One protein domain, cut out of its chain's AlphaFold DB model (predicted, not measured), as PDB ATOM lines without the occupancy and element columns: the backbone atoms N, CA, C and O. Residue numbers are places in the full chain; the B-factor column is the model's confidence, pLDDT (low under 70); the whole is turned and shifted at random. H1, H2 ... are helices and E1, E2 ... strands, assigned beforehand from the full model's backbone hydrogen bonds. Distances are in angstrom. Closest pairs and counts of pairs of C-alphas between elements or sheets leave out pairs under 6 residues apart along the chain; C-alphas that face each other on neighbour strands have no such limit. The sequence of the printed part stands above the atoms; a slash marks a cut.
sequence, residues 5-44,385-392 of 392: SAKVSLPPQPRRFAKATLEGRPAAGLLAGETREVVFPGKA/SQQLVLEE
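Overview. This is residues 5 to 44 and 385 to 392 of the 392 residues of an uncharacterized protein of Verrucomicrobia bacterium (UniProt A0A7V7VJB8). Look for two small antiparallel strand pairs set apart from each other, E2 with E4 and E1 with E3, and one short helix, H1, close beside E2. The link of residues 9 to 18 makes a wide loop from one pair to the other, with Arg 15 near one end of the outline, and the tail of residues 40 to 44 runs out to the other end. The printed part has 48 residues, under half of them in named elements, in the order E1, E2, H1, E3, E4; the class is mixed, helices and strands. The whole is only just compact, close to loose, with a radius of gyration of the C-alphas of 11.3 A, and its outline is a rod spanning 36 by 17 by 15 A.

Along the chain. Find C-alpha 19 at (-10.188, -1.484, 29.994); from there strand E2, residues 19 to 22, runs 10.4 A. Its neighbour E4, residues 388 to 391, measures 10.1 A and ends at C-alpha 391, at (-13.701, -4.955, 31.182). Go back to C-alpha 5 at (-4.089, 7.355, 50.633), where strand E1, residues 5 to 8, begins; it is 9.6 A long. Strand E3, residues 36 to 39, is 9.8 A long, and helix H1, residues 28 to 32, is 7.1 A long.

Arrangement. Begin with E2 and E4, antiparallel at 165 degrees between their directions: N 21 and O 389 are 2.9 A apart, and N 389 and O 21 are 2.8 A apart, both within hydrogen-bond range. Residues 21 to 22 of E2 also pair, antiparallel, with residues 25 to 26. From E2 go to H1: there are 6 pairs of C-alphas within 8 A, the closest being those of Ala 20 and Ala 28, 5.2 A apart. In H1, 0 of 1 O i to N i+4 pairs is within hydrogen-bond range, while 2 of 2 O i to N i+3 pairs are. From H1 to E3 there is 1 pair of C-alphas within 8 A, Leu 30 and Arg 36, at 7.0 A. E3 and E1 are antiparallel at 152 degrees, with N 36 and O 8 within hydrogen-bond range at 2.8 A. E2 and E3 are apart, and so are E1 and E4; E1 and H1 are only just apart, with their closest C-alphas 8.4 A from each other.

Size, cuts and confidence. The two C-alphas farthest apart are those of Arg 15 and Lys 43, at 36.6 A. Residues 45 to 384 are cut out, and C-alphas 44 and 385 stand 14.3 A apart across the cut, which lies in the link from E3 to E4. Of the links that are printed whole, E2 to H1 and H1 to E3 are tight, and E1 to E2 is short. The mean pLDDT of the printed part is 90.7, and no printed residue is under 70.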
ATOM      1  N   SER A   5      -4.460   7.812  51.976       91.88
ATOM      2  CA  SER A   5      -4.089   7.355  50.633       91.88
ATOM      3  C   SER A   5      -3.402   5.988  50.669       91.88
ATOM      4  O   SER A   5      -2.843   5.578  51.688       91.88
ATOM      5  N   ALA A   6      -3.495   5.250  49.566       91.75
ATOM      6  CA  ALA A   6      -2.780   3.997  49.364       91.75
ATOM      7  C   ALA A   6      -2.267   3.904  47.928       91.75
ATOM      8  O   ALA A   6      -2.927   4.349  46.989       91.75
ATOM      9  N   LYS A   7      -1.103   3.280  47.754       92.88
ATOM     10  CA  LYS A   7      -0.589   2.890  46.442       92.88
ATOM     11  C   LYS A   7      -1.138   1.512  46.092       92.88
ATOM     12  O   LYS A   7      -0.947   0.572  46.859       92.88
ATOM     13  N   VAL A   8      -1.823   1.404  44.959       91.50
ATOM     14  CA  VAL A   8      -2.409   0.150  44.471       91.50
ATOM     15  C   VAL A   8      -1.834  -0.202  43.107       91.50
ATOM     16  O   VAL A   8      -1.607   0.674  42.273       91.50
ATOM     17  N   SER A   9      -1.627  -1.490  42.875       91.88
ATOM     18  CA  SER A   9      -1.229  -2.057  41.589       91.88
ATOM     19  C   SER A   9      -2.070  -3.301  41.324       91.88
ATOM     20  O   SER A   9      -2.492  -3.979  42.266       91.88
ATOM     21  N   LEU A  10      -2.313  -3.620  40.054       90.62
ATOM     22  CA  LEU A  10      -2.950  -4.885  39.705       90.62
ATOM     23  C   LEU A  10      -1.910  -6.013  39.756       90.62
ATOM     24  O   LEU A  10      -0.852  -5.884  39.140       90.62
ATOM     25  N   PRO A  11      -2.177  -7.124  40.465       87.38
ATOM     26  CA  PRO A  11      -1.350  -8.317  40.332       87.38
ATOM     27  C   PRO A  11      -1.482  -8.895  38.908       87.38
ATOM     28  O   PRO A  11      -2.422  -8.530  38.193       87.38
ATOM     29  N   PRO A  12      -0.594  -9.811  38.481       83.44
ATOM     30  CA  PRO A  12      -0.738 -10.509  37.205       83.44
ATOM     31  C   PRO A  12      -2.134 -11.126  37.066       83.44
ATOM     32  O   PRO A  12      -2.584 -11.865  37.944       83.44
ATOM     33  N   GLN A  13      -2.833 -10.793  35.982       83.50
ATOM     34  CA  GLN A  13      -4.211 -11.229  35.762       83.50
ATOM     35  C   GLN A  13      -4.246 -12.532  34.949       83.50
ATOM     36  O   GLN A  13      -3.494 -12.668  33.983       83.50
ATOM     37  N   PRO A  14      -5.135 -13.489  35.283       82.38
ATOM     38  CA  PRO A  14      -5.253 -14.759  34.559       82.38
ATOM     39  C   PRO A  14      -5.895 -14.604  33.169       82.38
ATOM     40  O   PRO A  14      -5.906 -15.552  32.386       82.38
ATOM     41  N   ARG A  15      -6.464 -13.431  32.869       86.00
ATOM     42  CA  ARG A  15      -7.106 -13.077  31.597       86.00
ATOM     43  C   ARG A  15      -6.701 -11.663  31.189       86.00
ATOM     44  O   ARG A  15      -6.262 -10.876  32.028       86.00
ATOM     45  N   ARG A  16      -6.831 -11.355  29.899       86.94
ATOM     46  CA  ARG A  16      -6.581 -10.010  29.368       86.94
ATOM     47  C   ARG A  16      -7.844  -9.169  29.513       86.94
ATOM     48  O   ARG A  16      -8.923  -9.646  29.197       86.94
ATOM     49  N   PHE A  17      -7.670  -7.933  29.956       91.94
ATOM     50  CA  PHE A  17      -8.722  -6.925  30.023       91.94
ATOM     51  C   PHE A  17      -8.344  -5.782  29.079       91.94
ATOM     52  O   PHE A  17      -7.180  -5.370  29.075       91.94
ATOM     53  N   ALA A  18      -9.284  -5.272  28.286       91.44
ATOM     54  CA  ALA A  18      -9.055  -4.116  27.421       91.44
ATOM     55  C   ALA A  18      -9.160  -2.784  28.175       91.44
ATOM     56  O   ALA A  18      -8.562  -1.787  27.758       91.44
ATOM     57  N   LYS A  19      -9.911  -2.736  29.283       93.75
ATOM     58  CA  LYS A  19     -10.188  -1.484  29.994       93.75
ATOM     59  C   LYS A  19     -10.224  -1.660  31.506       93.75
ATOM     60  O   LYS A  19     -10.700  -2.655  32.039       93.75
ATOM     61  N   ALA A  20      -9.718  -0.641  32.196       93.56
ATOM     62  CA  ALA A  20      -9.796  -0.506  33.643       93.56
ATOM     63  C   ALA A  20     -10.349   0.874  33.997       93.56
ATOM     64  O   ALA A  20      -9.882   1.889  33.464       93.56
ATOM     65  N   THR A  21     -11.318   0.923  34.912       94.31
ATOM     66  CA  THR A  21     -11.819   2.176  35.487       94.31
ATOM     67  C   THR A  21     -11.824   2.122  37.007       94.31
ATOM     68  O   THR A  21     -12.257   1.141  37.599       94.31
ATOM     69  N   LEU A  22     -11.324   3.180  37.641       92.25
ATOM     70  CA  LEU A  22     -11.356   3.360  39.090       92.25
ATOM     71  C   LEU A  22     -12.374   4.457  39.399       92.25
ATOM     72  O   LEU A  22     -12.203   5.582  38.927       92.25
ATOM     73  N   GLU A  23     -13.438   4.127  40.135       91.31
ATOM     74  CA  GLU A  23     -14.573   5.036  40.383       91.31
ATOM     75  C   GLU A  23     -15.123   5.647  39.076       91.31
ATOM     76  O   GLU A  23     -15.354   6.851  38.962       91.31
ATOM     77  N   GLY A  24     -15.232   4.822  38.027       92.06
ATOM     78  CA  GLY A  24     -15.704   5.234  36.700       92.06
ATOM     79  C   GLY A  24     -14.720   6.085  35.882       92.06
ATOM     80  O   GLY A  24     -15.017   6.424  34.738       92.06
ATOM     81  N   ARG A  25     -13.531   6.415  36.408       92.62
ATOM     82  CA  ARG A  25     -12.497   7.175  35.681       92.62
ATOM     83  C   ARG A  25     -11.476   6.242  35.024       92.62
ATOM     84  O   ARG A  25     -11.091   5.256  35.655       92.62
ATOM     85  N   PRO A  26     -10.962   6.557  33.817       94.12
ATOM     86  CA  PRO A  26      -9.950   5.736  33.152       94.12
ATOM     87  C   PRO A  26      -8.735   5.430  34.044       94.12
ATOM     88  O   PRO A  26      -8.219   6.298  34.759       94.12
ATOM     89  N   ALA A  27      -8.294   4.173  34.019       93.75
ATOM     90  CA  ALA A  27      -7.201   3.645  34.832       93.75
ATOM     91  C   ALA A  27      -6.336   2.623  34.065       93.75
ATOM     92  O   ALA A  27      -5.800   1.702  34.672       93.75
ATOM     93  N   ALA A  28      -6.201   2.780  32.741       91.75
ATOM     94  CA  ALA A  28      -5.529   1.816  31.859       91.75
ATOM     95  C   ALA A  28      -4.083   1.485  32.275       91.75
ATOM     96  O   ALA A  28      -3.664   0.342  32.127       91.75
ATOM     97  N   GLY A  29      -3.354   2.435  32.872       91.38
ATOM     98  CA  GLY A  29      -2.002   2.205  33.394       91.38
ATOM     99  C   GLY A  29      -1.913   1.058  34.409       91.38
ATOM    100  O   GLY A  29      -0.932   0.320  34.422       91.38
ATOM    101  N   LEU A  30      -2.977   0.806  35.187       92.12
ATOM    102  CA  LEU A  30      -3.017  -0.336  36.108       92.12
ATOM    103  C   LEU A  30      -2.888  -1.678  35.366       92.12
ATOM    104  O   LEU A  30      -2.267  -2.597  35.891       92.12
ATOM    105  N   LEU A  31      -3.435  -1.795  34.148       91.00
ATOM    106  CA  LEU A  31      -3.308  -3.002  33.315       91.00
ATOM    107  C   LEU A  31      -1.877  -3.199  32.797       91.00
ATOM    108  O   LEU A  31      -1.468  -4.329  32.545       91.00
ATOM    109  N   ALA A  32      -1.113  -2.112  32.672       88.25
ATOM    110  CA  ALA A  32       0.300  -2.126  32.303       88.25
ATOM    111  C   ALA A  32       1.236  -2.370  33.506       88.25
ATOM    112  O   ALA A  32       2.454  -2.310  33.358       88.25
ATOM    113  N   GLY A  33       0.686  -2.650  34.695       88.56
ATOM    114  CA  GLY A  33       1.455  -2.863  35.925       88.56
ATOM    115  C   GLY A  33       1.846  -1.573  36.650       88.56
ATOM    116  O   GLY A  33       2.615  -1.624  37.612       88.56
ATOM    117  N   GLU A  34       1.324  -0.417  36.229       92.38
ATOM    118  CA  GLU A  34       1.580   0.835  36.933       92.38
ATOM    119  C   GLU A  34       0.964   0.813  38.330       92.38
ATOM    120  O   GLU A  34      -0.080   0.209  38.594       92.38
ATOM    121  N   THR A  35       1.618   1.528  39.239       93.44
ATOM    122  CA  THR A  35       1.075   1.799  40.564       93.44
ATOM    123  C   THR A  35       0.337   3.126  40.539       93.44
ATOM    124  O   THR A  35       0.892   4.141  40.124       93.44
ATOM    125  N   ARG A  36      -0.893   3.140  41.049       91.69
ATOM    126  CA  ARG A  36      -1.699   4.352  41.181       91.69
ATOM    127  C   ARG A  36      -1.903   4.694  42.646       91.69
ATOM    128  O   ARG A  36      -2.192   3.822  43.462       91.69
ATOM    129  N   GLU A  37      -1.779   5.972  42.984       93.50
ATOM    130  CA  GLU A  37      -2.223   6.460  44.285       93.50
ATOM    131  C   GLU A  37      -3.747   6.626  44.290       93.50
ATOM    132  O   GLU A  37      -4.333   7.233  43.390       93.50
ATOM    133  N   VAL A  38      -4.383   6.072  45.317       91.69
ATOM    134  CA  VAL A  38      -5.820   6.146  45.560       91.69
ATOM    135  C   VAL A  38      -6.042   6.874  46.872       91.69
ATOM    136  O   VAL A  38      -5.521   6.466  47.908       91.69
ATOM    137  N   VAL A  39      -6.827   7.949  46.829       91.25
ATOM    138  CA  VAL A  39      -7.188   8.743  48.009       91.25
ATOM    139  C   VAL A  39      -8.587   8.353  48.447       91.25
ATOM    140  O   VAL A  39      -9.549   8.565  47.711       91.25
ATOM    141  N   PHE A  40      -8.708   7.789  49.642       91.19
ATOM    142  CA  PHE A  40      -9.989   7.375  50.190       91.19
ATOM    143  C   PHE A  40     -10.759   8.572  50.768       91.19
ATOM    144  O   PHE A  40     -10.180   9.360  51.519       91.19
ATOM    145  N   PRO A  41     -12.065   8.711  50.467       87.81
ATOM    146  CA  PRO A  41     -12.852   9.853  50.914       87.81
ATOM    147  C   PRO A  41     -13.012   9.893  52.440       87.81
ATOM    148  O   PRO A  41     -12.835   8.895  53.143       87.81
ATOM    149  N   GLY A  42     -13.402  11.061  52.950       87.50
ATOM    150  CA  GLY A  42     -13.646  11.298  54.371       87.50
ATOM    151  C   GLY A  42     -12.448  11.892  55.110       87.50
ATOM    152  O   GLY A  42     -11.422  12.222  54.521       87.50
ATOM    153  N   LYS A  43     -12.607  12.069  56.421       87.38
ATOM    154  CA  LYS A  43     -11.593  12.669  57.291       87.38
ATOM    155  C   LYS A  43     -10.793  11.577  57.995       87.38
ATOM    156  O   LYS A  43     -11.387  10.690  58.607       87.38
ATOM    157  N   ALA A  44      -9.468  11.678  57.940       89.88
ATOM    158  CA  ALA A  44      -8.592  10.813  58.718       89.88
ATOM    159  C   ALA A  44      -8.842  11.012  60.217       89.88
ATOM    160  O   ALA A  44      -8.894  12.146  60.701       89.88
ATOM    161  N   SER A 385     -14.422   1.954  50.865       88.69
ATOM    162  CA  SER A 385     -14.053   1.230  49.651       88.69
ATOM    163  C   SER A 385     -14.052   2.154  48.439       88.69
ATOM    164  O   SER A 385     -14.741   3.172  48.428       88.69
ATOM    165  N   GLN A 386     -13.286   1.762  47.422       89.69
ATOM    166  CA  GLN A 386     -13.412   2.253  46.053       89.69
ATOM    167  C   GLN A 386     -13.512   1.059  45.104       89.69
ATOM    168  O   GLN A 386     -12.945  -0.001  45.379       89.69
ATOM    169  N   GLN A 387     -14.245   1.225  44.012       92.62
ATOM    170  CA  GLN A 387     -14.510   0.227  42.997       92.62
ATOM    171  C   GLN A 387     -13.529   0.369  41.832       92.62
ATOM    172  O   GLN A 387     -13.434   1.414  41.185       92.62
ATOM    173  N   LEU A 388     -12.838  -0.730  41.538       92.69
ATOM    174  CA  LEU A 388     -12.112  -0.943  40.295       92.69
ATOM    175  C   LEU A 388     -12.944  -1.878  39.412       92.69
ATOM    176  O   LEU A 388     -13.298  -2.974  39.846       92.69
ATOM    177  N   VAL A 389     -13.241  -1.454  38.187       93.62
ATOM    178  CA  VAL A 389     -13.942  -2.255  37.177       93.62
ATOM    179  C   VAL A 389     -12.959  -2.610  36.069       93.62
ATOM    180  O   VAL A 389     -12.294  -1.723  35.530       93.62
ATOM    181  N   LEU A 390     -12.873  -3.901  35.750       93.00
ATOM    182  CA  LEU A 390     -12.093  -4.437  34.638       93.00
ATOM    183  C   LEU A 390     -13.065  -4.972  33.580       93.00
ATOM    184  O   LEU A 390     -13.988  -5.712  33.920       93.00
ATOM    185  N   GLU A 391     -12.864  -4.579  32.328       93.19
ATOM    186  CA  GLU A 391     -13.701  -4.955  31.182       93.19
ATOM    187  C   GLU A 391     -12.817  -5.631  30.125       93.19
ATOM    188  O   GLU A 391     -11.674  -5.208  29.910       93.19
ATOM    189  N   GLU A 392     -13.331  -6.704  29.518       86.81
ATOM    190  CA  GLU A 392     -12.648  -7.470  28.464       86.81
ATOM    191  C   GLU A 392     -12.568  -6.718  27.135       86.81
ATOM    192  O   GLU A 392     -13.524  -5.986  26.785       86.81
TER     193      GLU A 392